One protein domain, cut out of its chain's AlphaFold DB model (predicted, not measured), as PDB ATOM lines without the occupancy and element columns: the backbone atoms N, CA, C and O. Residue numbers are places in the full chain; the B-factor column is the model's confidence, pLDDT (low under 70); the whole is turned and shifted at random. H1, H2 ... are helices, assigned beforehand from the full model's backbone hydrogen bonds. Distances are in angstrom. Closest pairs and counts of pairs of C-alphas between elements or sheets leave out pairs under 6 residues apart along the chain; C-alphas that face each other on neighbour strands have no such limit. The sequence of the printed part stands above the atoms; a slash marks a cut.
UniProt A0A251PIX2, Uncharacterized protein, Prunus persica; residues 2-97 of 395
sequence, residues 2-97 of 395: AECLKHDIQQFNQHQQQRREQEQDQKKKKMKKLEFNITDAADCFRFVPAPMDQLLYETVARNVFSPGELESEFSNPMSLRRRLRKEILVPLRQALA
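AT A GLANCE: This is residues 2 to 97 of the 395 residues of an uncharacterized protein of Prunus persica (UniProt A0A251PIX2). Two crossed helices, H2 and H4, pack with the beginning of long H1, which runs out as an arm; the link after it folds back along it, and tip residues 24 to 29 stick out. There are 96 printed residues with helices H1, H2, H3, H4 and no named strand: all helix, loose, radius of gyration of the C-alphas 16.1 A, spans 52 by 26 by 19 A.

HOW THE PARTS SIT: H1, residues 2 to 25, touches H2, residues 54 to 64, with residues 2 to 6 alone, at a steep tilt of 56 degrees; the closest C-alphas, of Ala 2 and Val 60, are 5.3 A apart. H4, residues 77 to 96, the hub, touches H2, closest C-alphas Ala 61 and Leu 84, 5.6 A. Every O i to N i+4 pair is within hydrogen-bond range in H1 and H2, 13 of 16 in H4.

IN THESE COORDINATES: H1, 34.8 A long, begins at C-alpha 2 (-19.189, -12.209, 32.983). H2 measures 15.4 A, H3, residues 71 to 74, 5.2 A. H4, 26.8 A, ends at C-alpha 96 (-33.833, -21.693, 31.926).

THE WHOLE: The printed part has no cut. The link H1 to H2 is long, 28 residues. Forty residues are under pLDDT 70.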
ATOM      1  N   ALA A   2     -20.054 -11.307  33.768       81.94
ATOM      2  CA  ALA A   2     -19.189 -12.209  32.983       81.94
ATOM      3  C   ALA A   2     -18.811 -13.503  33.731       81.94
ATOM      4  O   ALA A   2     -18.926 -14.585  33.171       81.94
ATOM      5  N   GLU A   3     -18.445 -13.402  35.012       82.56
ATOM      6  CA  GLU A   3     -18.144 -14.576  35.851       82.56
ATOM      7  C   GLU A   3     -19.369 -15.470  36.095       82.56
ATOM      8  O   GLU A   3     -19.252 -16.690  36.068       82.56
ATOM      9  N   CYS A   4     -20.560 -14.879  36.237       82.56
ATOM     10  CA  CYS A   4     -21.816 -15.630  36.336       82.56
ATOM     11  C   CYS A   4     -22.075 -16.422  35.046       82.56
ATOM     12  O   CYS A   4     -22.298 -17.621  35.105       82.56
ATOM     13  N   LEU A   5     -21.925 -15.789  33.875       84.12
ATOM     14  CA  LEU A   5     -22.089 -16.468  32.585       84.12
ATOM     15  C   LEU A   5     -21.064 -17.591  32.366       84.12
ATOM     16  O   LEU A   5     -21.412 -18.614  31.784       84.12
ATOM     17  N   LYS A   6     -19.815 -17.420  32.827       86.12
ATOM     18  CA  LYS A   6     -18.790 -18.480  32.789       86.12
ATOM     19  C   LYS A   6     -19.173 -19.669  33.665       86.12
ATOM     20  O   LYS A   6     -19.060 -20.808  33.223       86.12
ATOM     21  N   HIS A   7     -19.628 -19.399  34.885       87.81
ATOM     22  CA  HIS A   7     -20.122 -20.430  35.789       87.81
ATOM     23  C   HIS A   7     -21.311 -21.176  35.166       87.81
ATOM     24  O   HIS A   7     -21.298 -22.401  35.076       87.81
ATOM     25  N   ASP A   8     -22.296 -20.438  34.659       86.88
ATOM     26  CA  ASP A   8     -23.528 -21.010  34.124       86.88
ATOM     27  C   ASP A   8     -23.274 -21.861  32.879       86.88
ATOM     28  O   ASP A   8     -23.795 -22.972  32.777       86.88
ATOM     29  N   ILE A   9     -22.432 -21.401  31.943       85.12
ATOM     30  CA  ILE A   9     -22.113 -22.190  30.743       85.12
ATOM     31  C   ILE A   9     -21.306 -23.448  31.083       85.12
ATOM     32  O   ILE A   9     -21.469 -24.481  30.433       85.12
ATOM     33  N   GLN A  10     -20.466 -23.398  32.120       85.94
ATOM     34  CA  GLN A  10     -19.735 -24.566  32.601       85.94
ATOM     35  C   GLN A  10     -20.696 -25.611  33.184       85.94
ATOM     36  O   GLN A  10     -20.607 -26.781  32.809       85.94
ATOM     37  N   GLN A  11     -21.641 -25.188  34.030       85.00
ATOM     38  CA  GLN A  11     -22.683 -26.061  34.583       85.00
ATOM     39  C   GLN A  11     -23.579 -26.639  33.481       85.00
ATOM     40  O   GLN A  11     -23.834 -27.842  33.447       85.00
ATOM     41  N   PHE A  12     -23.987 -25.810  32.514       84.56
ATOM     42  CA  PHE A  12     -24.765 -26.246  31.355       84.56
ATOM     43  C   PHE A  12     -24.042 -27.324  30.546       84.56
ATOM     44  O   PHE A  12     -24.622 -28.373  30.267       84.56
ATOM     45  N   ASN A  13     -22.766 -27.119  30.217       84.75
ATOM     46  CA  ASN A  13     -21.990 -28.094  29.453       84.75
ATOM     47  C   ASN A  13     -21.801 -29.417  30.209       84.75
ATOM     48  O   ASN A  13     -21.934 -30.485  29.606       84.75
ATOM     49  N   GLN A  14     -21.545 -29.358  31.521       84.50
ATOM     50  CA  GLN A  14     -21.451 -30.546  32.376       84.50
ATOM     51  C   GLN A  14     -22.775 -31.314  32.409       84.50
ATOM     52  O   GLN A  14     -22.787 -32.528  32.202       84.50
ATOM     53  N   HIS A  15     -23.894 -30.608  32.567       83.56
ATOM     54  CA  HIS A  15     -25.224 -31.204  32.542       83.56
ATOM     55  C   HIS A  15     -25.543 -31.859  31.182       83.56
ATOM     56  O   HIS A  15     -25.995 -33.002  31.140       83.56
ATOM     57  N   GLN A  16     -25.238 -31.205  30.049       80.19
ATOM     58  CA  GLN A  16     -25.422 -31.801  28.713       80.19
ATOM     59  C   GLN A  16     -24.552 -33.043  28.487       80.19
ATOM     60  O   GLN A  16     -24.951 -33.970  27.779       80.19
ATOM     61  N   GLN A  17     -23.338 -33.068  29.038       83.06
ATOM     62  CA  GLN A  17     -22.480 -34.245  28.966       83.06
ATOM     63  C   GLN A  17     -23.066 -35.407  29.781       83.06
ATOM     64  O   GLN A  17     -23.217 -36.500  29.242       83.06
ATOM     65  N   GLN A  18     -23.497 -35.146  31.017       80.88
ATOM     66  CA  GLN A  18     -24.114 -36.152  31.882       80.88
ATOM     67  C   GLN A  18     -25.426 -36.701  31.302       80.88
ATOM     68  O   GLN A  18     -25.664 -37.905  31.383       80.88
ATOM     69  N   ARG A  19     -26.256 -35.864  30.658       77.38
ATOM     70  CA  ARG A  19     -27.463 -36.334  29.947       77.38
ATOM     71  C   ARG A  19     -27.125 -37.286  28.799       77.38
ATOM     72  O   ARG A  19     -27.712 -38.359  28.720       77.38
ATOM     73  N   ARG A  20     -26.134 -36.948  27.963       80.12
ATOM     74  CA  ARG A  20     -25.688 -37.813  26.852       80.12
ATOM     75  C   ARG A  20     -25.120 -39.147  27.336       80.12
ATOM     76  O   ARG A  20     -25.376 -40.175  26.716       80.12
ATOM     77  N   GLU A  21     -24.375 -39.143  28.439       79.06
ATOM     78  CA  GLU A  21     -23.860 -40.365  29.072       79.06
ATOM     79  C   GLU A  21     -25.011 -41.230  29.629       79.06
ATOM     80  O   GLU A  21     -25.046 -42.439  29.396       79.06
ATOM     81  N   GLN A  22     -26.019 -40.623  30.269       71.62
ATOM     82  CA  GLN A  22     -27.206 -41.341  30.757       71.62
ATOM     83  C   GLN A  22     -28.090 -41.904  29.632       71.62
ATOM     84  O   GLN A  22     -28.610 -43.008  29.773       71.62
ATOM     85  N   GLU A  23     -28.255 -41.193  28.516       68.94
ATOM     86  CA  GLU A  23     -28.983 -41.676  27.330       68.94
ATOM     87  C   GLU A  23     -28.278 -42.865  26.658       68.94
ATOM     88  O   GLU A  23     -28.933 -43.770  26.138       68.94
ATOM     89  N   GLN A  24     -26.945 -42.923  26.714       66.19
ATOM     90  CA  GLN A  24     -26.182 -44.086  26.251       66.19
ATOM     91  C   GLN A  24     -26.331 -45.291  27.200       66.19
ATOM     92  O   GLN A  24     -26.433 -46.431  26.735       66.19
ATOM     93  N   ASP A  25     -26.445 -45.045  28.510       61.56
ATOM     94  CA  ASP A  25     -26.663 -46.065  29.549       61.56
ATOM     95  C   ASP A  25     -28.138 -46.498  29.724       61.56
ATOM     96  O   ASP A  25     -28.417 -47.541  30.334       61.56
ATOM     97  N   GLN A  26     -29.104 -45.771  29.141       51.09
ATOM     98  CA  GLN A  26     -30.552 -46.057  29.200       51.09
ATOM     99  C   GLN A  26     -30.943 -47.438  28.655       51.09
ATOM    100  O   GLN A  26     -32.017 -47.945  28.984       51.09
ATOM    101  N   LYS A  27     -30.064 -48.124  27.912       53.81
ATOM    102  CA  LYS A  27     -30.277 -49.542  27.588       53.81
ATOM    103  C   LYS A  27     -30.259 -50.464  28.821       53.81
ATOM    104  O   LYS A  27     -30.562 -51.646  28.653       53.81
ATOM    105  N   LYS A  28     -29.930 -49.993  30.042       49.50
ATOM    106  CA  LYS A  28     -29.805 -50.873  31.222       49.50
ATOM    107  C   LYS A  28     -30.383 -50.449  32.587       49.50
ATOM    108  O   LYS A  28     -30.384 -51.348  33.428       49.50
ATOM    109  N   LYS A  29     -30.899 -49.237  32.885       52.84
ATOM    110  CA  LYS A  29     -31.631 -48.956  34.168       52.84
ATOM    111  C   LYS A  29     -32.252 -47.542  34.297       52.84
ATOM    112  O   LYS A  29     -31.920 -46.644  33.538       52.84
ATOM    113  N   LYS A  30     -33.145 -47.384  35.300       53.84
ATOM    114  CA  LYS A  30     -33.917 -46.180  35.719       53.84
ATOM    115  C   LYS A  30     -33.076 -44.883  35.770       53.84
ATOM    116  O   LYS A  30     -32.031 -44.874  36.420       53.84
ATOM    117  N   MET A  31     -33.581 -43.795  35.171       52.81
ATOM    118  CA  MET A  31     -32.969 -42.452  35.171       52.81
ATOM    119  C   MET A  31     -32.804 -41.881  36.590       52.81
ATOM    120  O   MET A  31     -33.743 -41.905  37.389       52.81
ATOM    121  N   LYS A  32     -31.621 -41.329  36.888       56.53
ATOM    122  CA  LYS A  32     -31.387 -40.477  38.065       56.53
ATOM    123  C   LYS A  32     -31.741 -39.035  37.705       56.53
ATOM    124  O   LYS A  32     -31.293 -38.548  36.673       56.53
ATOM    125  N   LYS A  33     -32.503 -38.351  38.564       52.53
ATOM    126  CA  LYS A  33     -32.778 -36.916  38.419       52.53
ATOM    127  C   LYS A  33     -31.464 -36.151  38.619       52.53
ATOM    128  O   LYS A  33     -30.862 -36.254  39.684       52.53
ATOM    129  N   LEU A  34     -30.997 -35.479  37.571       61.28
ATOM    130  CA  LEU A  34     -29.827 -34.605  37.610       61.28
ATOM    131  C   LEU A  34     -30.258 -33.239  38.149       61.28
ATOM    132  O   LEU A  34     -31.280 -32.705  37.722       61.28
ATOM    133  N   GLU A  35     -29.509 -32.701  39.106       59.41
ATOM    134  CA  GLU A  35     -29.715 -31.333  39.576       59.41
ATOM    135  C   GLU A  35     -29.091 -30.364  38.570       59.41
ATOM    136  O   GLU A  35     -27.933 -30.522  38.177       59.41
ATOM    137  N   PHE A  36     -29.866 -29.372  38.140       75.50
ATOM    138  CA  PHE A  36     -29.448 -28.362  37.179       75.50
ATOM    139  C   PHE A  36     -29.651 -26.976  37.797       75.50
ATOM    140  O   PHE A  36     -30.780 -26.517  37.919       75.50
ATOM    141  N   ASN A  37     -28.552 -26.340  38.218       76.50
ATOM    142  CA  ASN A  37     -28.560 -25.031  38.873       76.50
ATOM    143  C   ASN A  37     -27.654 -24.058  38.106       76.50
ATOM    144  O   ASN A  37     -26.427 -24.156  38.166       76.50
ATOM    145  N   ILE A  38     -28.268 -23.108  37.408       82.44
ATOM    146  CA  ILE A  38     -27.610 -21.971  36.750       82.44
ATOM    147  C   ILE A  38     -28.268 -20.669  37.216       82.44
ATOM    148  O   ILE A  38     -29.393 -20.693  37.712       82.44
ATOM    149  N   THR A  39     -27.566 -19.540  37.115       80.31
ATOM    150  CA  THR A  39     -28.117 -18.226  37.483       80.31
ATOM    151  C   THR A  39     -28.940 -17.600  36.352       80.31
ATOM    152  O   THR A  39     -28.778 -17.944  35.183       80.31
ATOM    153  N   ASP A  40     -29.740 -16.579  36.675       72.62
ATOM    154  CA  ASP A  40     -30.514 -15.801  35.690       72.62
ATOM    155  C   ASP A  40     -29.669 -14.745  34.946       72.62
ATOM    156  O   ASP A  40     -30.192 -13.843  34.287       72.62
ATOM    157  N   ALA A  41     -28.332 -14.813  35.025       76.44
ATOM    158  CA  ALA A  41     -27.442 -13.811  34.432       76.44
ATOM    159  C   ALA A  41     -27.628 -13.662  32.912       76.44
ATOM    160  O   ALA A  41     -27.395 -12.581  32.361       76.44
ATOM    161  N   ALA A  42     -28.059 -14.726  32.224       71.94
ATOM    162  CA  ALA A  42     -28.382 -14.672  30.806       71.94
ATOM    163  C   ALA A  42     -29.603 -13.774  30.522       71.94
ATOM    164  O   ALA A  42     -29.617 -13.074  29.506       71.94
ATOM    165  N   ASP A  43     -30.591 -13.700  31.412       68.00
ATOM    166  CA  ASP A  43     -31.826 -12.920  31.220       68.00
ATOM    167  C   ASP A  43     -31.639 -11.413  31.389       68.00
ATOM    168  O   ASP A  43     -32.407 -10.610  30.850       68.00
ATOM    169  N   CYS A  44     -30.535 -10.999  32.009       69.44
ATOM    170  CA  CYS A  44     -30.133  -9.599  32.078       69.44
ATOM    171  C   CYS A  44     -29.756  -8.995  30.704       69.44
ATOM    172  O   CYS A  44     -29.618  -7.777  30.589       69.44
ATOM    173  N   PHE A  45     -29.601  -9.810  29.649       63.97
ATOM    174  CA  PHE A  45     -29.279  -9.352  28.291       63.97
ATOM    175  C   PHE A  45     -30.533  -9.337  27.384       63.97
ATOM    176  O   PHE A  45     -31.075 -10.372  27.007       63.97
ATOM    177  N   ARG A  46     -30.972  -8.159  26.930       55.88
ATOM    178  CA  ARG A  46     -31.973  -7.973  25.854       55.88
ATOM    179  C   ARG A  46     -31.576  -8.620  24.510       55.88
ATOM    180  O   ARG A  46     -30.388  -8.743  24.191       55.88
ATOM    181  N   PHE A  47     -32.582  -8.975  23.699       51.44
ATOM    182  CA  PHE A  47     -32.400  -9.512  22.341       51.44
ATOM    183  C   PHE A  47     -31.716  -8.495  21.434       51.44
ATOM    184  O   PHE A  47     -30.657  -8.787  20.876       51.44
ATOM    185  N   VAL A  48     -32.250  -7.275  21.383       48.69
ATOM    186  CA  VAL A  48     -31.618  -6.114  20.755       48.69
ATOM    187  C   VAL A  48     -31.136  -5.170  21.865       48.69
ATOM    188  O   VAL A  48     -31.964  -4.588  22.566       48.69
ATOM    189  N   PRO A  49     -29.816  -5.033  22.095       51.22
ATOM    190  CA  PRO A  49     -29.306  -4.079  23.074       51.22
ATOM    191  C   PRO A  49     -29.591  -2.649  22.609       51.22
ATOM    192  O   PRO A  49     -29.399  -2.329  21.431       51.22
ATOM    193  N   ALA A  50     -29.995  -1.773  23.534       51.16
ATOM    194  CA  ALA A  50     -30.067  -0.345  23.247       51.16
ATOM    195  C   ALA A  50     -28.672   0.175  22.838       51.16
ATOM    196  O   ALA A  50     -27.663  -0.418  23.233       51.16
ATOM    197  N   PRO A  51     -28.558   1.292  22.092       50.78
ATOM    198  CA  PRO A  51     -27.260   1.856  21.704       50.78
ATOM    199  C   PRO A  51     -26.289   2.051  22.882       50.78
ATOM    200  O   PRO A  51     -25.089   1.855  22.722       50.78
ATOM    201  N   MET A  52     -26.817   2.354  24.073       51.47
ATOM    202  CA  MET A  52     -26.049   2.517  25.315       51.47
ATOM    203  C   MET A  52     -25.533   1.192  25.906       51.47
ATOM    204  O   MET A  52     -24.479   1.172  26.537       51.47
ATOM    205  N   ASP A  53     -26.220   0.075  25.661       59.59
ATOM    206  CA  ASP A  53     -25.880  -1.245  26.220       59.59
ATOM    207  C   ASP A  53     -24.870  -2.002  25.346       59.59
ATOM    208  O   ASP A  53     -24.325  -3.037  25.727       59.59
ATOM    209  N   GLN A  54     -24.587  -1.480  24.153       64.94
ATOM    210  CA  GLN A  54     -23.656  -2.072  23.200       64.94
ATOM    211  C   GLN A  54     -22.249  -2.264  23.784       64.94
ATOM    212  O   GLN A  54     -21.646  -3.326  23.603       64.94
ATOM    213  N   LEU A  55     -21.752  -1.268  24.522       74.75
ATOM    214  CA  LEU A  55     -20.452  -1.329  25.194       74.75
ATOM    215  C   LEU A  55     -20.449  -2.380  26.306       74.75
ATOM    216  O   LEU A  55     -19.505  -3.153  26.406       74.75
ATOM    217  N   LEU A  56     -21.535  -2.479  27.078       77.06
ATOM    218  CA  LEU A  56     -21.676  -3.484  28.132       77.06
ATOM    219  C   LEU A  56     -21.595  -4.909  27.565       77.06
ATOM    220  O   LEU A  56     -20.868  -5.744  28.099       77.06
ATOM    221  N   TYR A  57     -22.301  -5.183  26.465       72.19
ATOM    222  CA  TYR A  57     -22.290  -6.501  25.817       72.19
ATOM    223  C   TYR A  57     -20.908  -6.856  25.292       72.19
ATOM    224  O   TYR A  57     -20.480  -8.001  25.391       72.19
ATOM    225  N   GLU A  58     -20.208  -5.874  24.734       80.00
ATOM    226  CA  GLU A  58     -18.847  -6.057  24.261       80.00
ATOM    227  C   GLU A  58     -17.874  -6.325  25.411       80.00
ATOM    228  O   GLU A  58     -17.114  -7.288  25.343       80.00
ATOM    229  N   THR A  59     -17.924  -5.534  26.486       82.62
ATOM    230  CA  THR A  59     -17.094  -5.733  27.681       82.62
ATOM    231  C   THR A  59     -17.336  -7.105  28.297       82.62
ATOM    232  O   THR A  59     -16.385  -7.810  28.629       82.62
ATOM    233  N   VAL A  60     -18.598  -7.524  28.417       82.69
ATOM    234  CA  VAL A  60     -18.926  -8.863  28.913       82.69
ATOM    235  C   VAL A  60     -18.392  -9.932  27.964       82.69
ATOM    236  O   VAL A  60     -17.749 -10.864  28.433       82.69
ATOM    237  N   ALA A  61     -18.587  -9.794  26.651       82.31
ATOM    238  CA  ALA A  61     -18.105 -10.776  25.684       82.31
ATOM    239  C   ALA A  61     -16.575 -10.927  25.725       82.31
ATOM    240  O   ALA A  61     -16.080 -12.048  25.754       82.31
ATOM    241  N   ARG A  62     -15.830  -9.816  25.816       83.94
ATOM    242  CA  ARG A  62     -14.361  -9.819  25.961       83.94
ATOM    243  C   ARG A  62     -13.892 -10.488  27.252       83.94
ATOM    244  O   ARG A  62     -12.805 -11.041  27.282       83.94
ATOM    245  N   ASN A  63     -14.699 -10.423  28.307       84.31
ATOM    246  CA  ASN A  63     -14.381 -11.058  29.583       84.31
ATOM    247  C   ASN A  63     -14.783 -12.536  29.622       84.31
ATOM    248  O   ASN A  63     -14.208 -13.285  30.407       84.31
ATOM    249  N   VAL A  64     -15.767 -12.950  28.817       84.12
ATOM    250  CA  VAL A  64     -16.219 -14.346  28.700       84.12
ATOM    251  C   VAL A  64     -15.322 -15.146  27.754       84.12
ATOM    252  O   VAL A  64     -14.976 -16.279  28.080       84.12
ATOM    253  N   PHE A  65     -14.911 -14.569  26.622       82.31
ATOM    254  CA  PHE A  65     -14.063 -15.234  25.629       82.31
ATOM    255  C   PHE A  65     -12.591 -14.855  25.788       82.31
ATOM    256  O   PHE A  65     -12.254 -13.681  25.912       82.31
ATOM    257  N   SER A  66     -11.700 -15.843  25.702       70.50
ATOM    258  CA  SER A  66     -10.254 -15.606  25.656       70.50
ATOM    259  C   SER A  66      -9.802 -15.225  24.234       70.50
ATOM    260  O   SER A  66     -10.344 -15.761  23.267       70.50
ATOM    261  N   PRO A  67      -8.773 -14.373  24.065       59.56
ATOM    262  CA  PRO A  67      -8.293 -13.934  22.744       59.56
ATOM    263  C   PRO A  67      -7.754 -15.050  21.826       59.56
ATOM    264  O   PRO A  67      -7.566 -14.823  20.636       59.56
ATOM    265  N   GLY A  68      -7.483 -16.243  22.366       56.28
ATOM    266  CA  GLY A  68      -6.622 -17.254  21.746       56.28
ATOM    267  C   GLY A  68      -7.213 -18.113  20.622       56.28
ATOM    268  O   GLY A  68      -6.480 -18.936  20.089       56.28
ATOM    269  N   GLU A  69      -8.490 -17.969  20.251       55.47
ATOM    270  CA  GLU A  69      -9.121 -18.908  19.298       55.47
ATOM    271  C   GLU A  69      -9.474 -18.303  17.926       55.47
ATOM    272  O   GLU A  69      -9.531 -19.045  16.952       55.47
ATOM    273  N   LEU A  70      -9.652 -16.978  17.808       55.91
ATOM    274  CA  LEU A  70      -9.881 -16.267  16.534       55.91
ATOM    275  C   LEU A  70      -9.598 -14.757  16.702       55.91
ATOM    276  O   LEU A  70     -10.499 -13.976  17.020       55.91
ATOM    277  N   GLU A  71      -8.356 -14.316  16.469       56.31
ATOM    278  CA  GLU A  71      -7.961 -12.894  16.589       56.31
ATOM    279  C   GLU A  71      -8.809 -11.954  15.708       56.31
ATOM    280  O   GLU A  71      -9.117 -10.823  16.099       56.31
ATOM    281  N   SER A  72      -9.257 -12.432  14.543       58.72
ATOM    282  CA  SER A  72     -10.088 -11.661  13.610       58.72
ATOM    283  C   SER A  72     -11.496 -11.366  14.145       58.72
ATOM    284  O   SER A  72     -12.057 -10.310  13.848       58.72
ATOM    285  N   GLU A  73     -12.066 -12.250  14.970       54.94
ATOM    286  CA  GLU A  73     -13.377 -12.041  15.597       54.94
ATOM    287  C   GLU A  73     -13.291 -11.155  16.842       54.94
ATOM    288  O   GLU A  73     -14.217 -10.391  17.113       54.94
ATOM    289  N   PHE A  74     -12.166 -11.201  17.562       63.44
ATOM    290  CA  PHE A  74     -11.923 -10.371  18.746       63.44
ATOM    291  C   PHE A  74     -11.706  -8.890  18.398       63.44
ATOM    292  O   PHE A  74     -12.001  -8.001  19.205       63.44
ATOM    293  N   SER A  75     -11.226  -8.616  17.180       63.91
ATOM    294  CA  SER A  75     -11.053  -7.257  16.660       63.91
ATOM    295  C   SER A  75     -12.364  -6.611  16.193       63.91
ATOM    296  O   SER A  75     -12.407  -5.387  16.070       63.91
ATOM    297  N   ASN A  76     -13.423  -7.388  15.930       73.69
ATOM    298  CA  ASN A  76     -14.715  -6.869  15.475       73.69
ATOM    299  C   ASN A  76     -15.782  -6.968  16.587       73.69
ATOM    300  O   ASN A  76     -16.310  -8.058  16.836       73.69
ATOM    301  N   PRO A  77     -16.193  -5.837  17.196       66.69
ATOM    302  CA  PRO A  77     -17.235  -5.798  18.223       66.69
ATOM    303  C   PRO A  77     -18.541  -6.503  17.840       66.69
ATOM    304  O   PRO A  77     -19.190  -7.122  18.684       66.69
ATOM    305  N   MET A  78     -18.938  -6.444  16.564       62.84
ATOM    306  CA  MET A  78     -20.168  -7.082  16.088       62.84
ATOM    307  C   MET A  78     -20.055  -8.608  16.056       62.84
ATOM    308  O   MET A  78     -21.004  -9.299  16.438       62.84
ATOM    309  N   SER A  79     -18.899  -9.135  15.647       66.56
ATOM    310  CA  SER A  79     -18.627 -10.577  15.639       66.56
ATOM    311  C   SER A  79     -18.607 -11.131  17.060       66.56
ATOM    312  O   SER A  79     -19.287 -12.116  17.346       66.56
ATOM    313  N   LEU A  80     -17.934 -10.435  17.979       71.75
ATOM    314  CA  LEU A  80     -17.815 -10.853  19.372       71.75
ATOM    315  C   LEU A  80     -19.171 -10.870  20.102       71.75
ATOM    316  O   LEU A  80     -19.485 -11.809  20.835       71.75
ATOM    317  N   ARG A  81     -20.038  -9.882  19.842       68.75
ATOM    318  CA  ARG A  81     -21.417  -9.860  20.369       68.75
ATOM    319  C   ARG A  81     -22.278 -10.979  19.789       68.75
ATOM    320  O   ARG A  81     -23.073 -11.584  20.510       68.75
ATOM    321  N   ARG A  82     -22.137 -11.267  18.490       68.25
ATOM    322  CA  ARG A  82     -22.844 -12.381  17.837       68.25
ATOM    323  C   ARG A  82     -22.423 -13.718  18.444       68.25
ATOM    324  O   ARG A  82     -23.290 -14.560  18.674       68.25
ATOM    325  N   ARG A  83     -21.133 -13.876  18.745       74.31
ATOM    326  CA  ARG A  83     -20.576 -15.049  19.420       74.31
ATOM    327  C   ARG A  83     -21.123 -15.196  20.841       74.31
ATOM    328  O   ARG A  83     -21.691 -16.239  21.143       74.31
ATOM    329  N   LEU A  84     -21.099 -14.131  21.655       77.31
ATOM    330  CA  LEU A  84     -21.698 -14.122  23.005       77.31
ATOM    331  C   LEU A  84     -23.161 -14.569  22.971       77.31
ATOM    332  O   LEU A  84     -23.586 -15.404  23.768       77.31
ATOM    333  N   ARG A  85     -23.931 -14.040  22.015       72.62
ATOM    334  CA  ARG A  85     -25.342 -14.397  21.863       72.62
ATOM    335  C   ARG A  85     -25.513 -15.873  21.508       72.62
ATOM    336  O   ARG A  85     -26.300 -16.553  22.152       72.62
ATOM    337  N   LYS A  86     -24.799 -16.353  20.489       72.94
ATOM    338  CA  LYS A  86     -24.971 -17.701  19.935       72.94
ATOM    339  C   LYS A  86     -24.451 -18.800  20.865       72.94
ATOM    340  O   LYS A  86     -25.104 -19.827  20.984       72.94
ATOM    341  N   GLU A  87     -23.282 -18.603  21.468       78.31
ATOM    342  CA  GLU A  87     -22.570 -19.657  22.206       78.31
ATOM    343  C   GLU A  87     -22.921 -19.694  23.692       78.31
ATOM    344  O   GLU A  87     -22.826 -20.752  24.301       78.31
ATOM    345  N   ILE A  88     -23.338 -18.562  24.273       82.31
ATOM    346  CA  ILE A  88     -23.548 -18.443  25.722       82.31
ATOM    347  C   ILE A  88     -25.005 -18.123  26.044       82.31
ATOM    348  O   ILE A  88     -25.672 -18.891  26.728       82.31
ATOM    349  N   LEU A  89     -25.526 -16.998  25.540       77.31
ATOM    350  CA  LEU A  89     -26.843 -16.511  25.963       77.31
ATOM    351  C   LEU A  89     -27.989 -17.408  25.478       77.31
ATOM    352  O   LEU A  89     -28.916 -17.662  26.235       77.31
ATOM    353  N   VAL A  90     -27.941 -17.885  24.231       71.06
ATOM    354  CA  VAL A  90     -29.006 -18.729  23.663       71.06
ATOM    355  C   VAL A  90     -29.135 -20.070  24.403       71.06
ATOM    356  O   VAL A  90     -30.239 -20.357  24.864       71.06
ATOM    357  N   PRO A  91     -28.064 -20.871  24.583       75.81
ATOM    358  CA  PRO A  91     -28.183 -22.165  25.257       75.81
ATOM    359  C   PRO A  91     -28.610 -22.044  26.720       75.81
ATOM    360  O   PRO A  91     -29.449 -22.815  27.173       75.81
ATOM    361  N   LEU A  92     -28.076 -21.056  27.449       78.44
ATOM    362  CA  LEU A  92     -28.428 -20.846  28.854       78.44
ATOM    363  C   LEU A  92     -29.901 -20.490  29.024       78.44
ATOM    364  O   LEU A  92     -30.561 -21.057  29.886       78.44
ATOM    365  N   ARG A  93     -30.448 -19.623  28.169       71.75
ATOM    366  CA  ARG A  93     -31.871 -19.285  28.257       71.75
ATOM    367  C   ARG A  93     -32.796 -20.406  27.831       71.75
ATOM    368  O   ARG A  93     -33.852 -20.561  28.419       71.75
ATOM    369  N   GLN A  94     -32.404 -21.202  26.840       71.19
ATOM    370  CA  GLN A  94     -33.145 -22.420  26.507       71.19
ATOM    371  C   GLN A  94     -33.155 -23.416  27.670       71.19
ATOM    372  O   GLN A  94     -34.103 -24.172  27.804       71.19
ATOM    373  N   ALA A  95     -32.114 -23.421  28.503       73.19
ATOM    374  CA  ALA A  95     -32.044 -24.271  29.686       73.19
ATOM    375  C   ALA A  95     -32.838 -23.716  30.879       73.19
ATOM    376  O   ALA A  95     -33.313 -24.493  31.699       73.19
ATOM    377  N   LEU A  96     -32.956 -22.388  30.976       70.56
ATOM    378  CA  LEU A  96     -33.833 -21.693  31.926       70.56
ATOM    379  C   LEU A  96     -35.305 -21.712  31.488       70.56
ATOM    380  O   LEU A  96     -36.172 -21.345  32.276       70.56
ATOM    381  N   ALA A  97     -35.587 -22.099  30.240       60.97
ATOM    382  CA  ALA A  97     -36.942 -22.216  29.727       60.97
ATOM    383  C   ALA A  97     -37.646 -23.439  30.337       60.97
ATOM    384  O   ALA A  97     -37.111 -24.545  30.214       60.97
TER     385      ALA A  97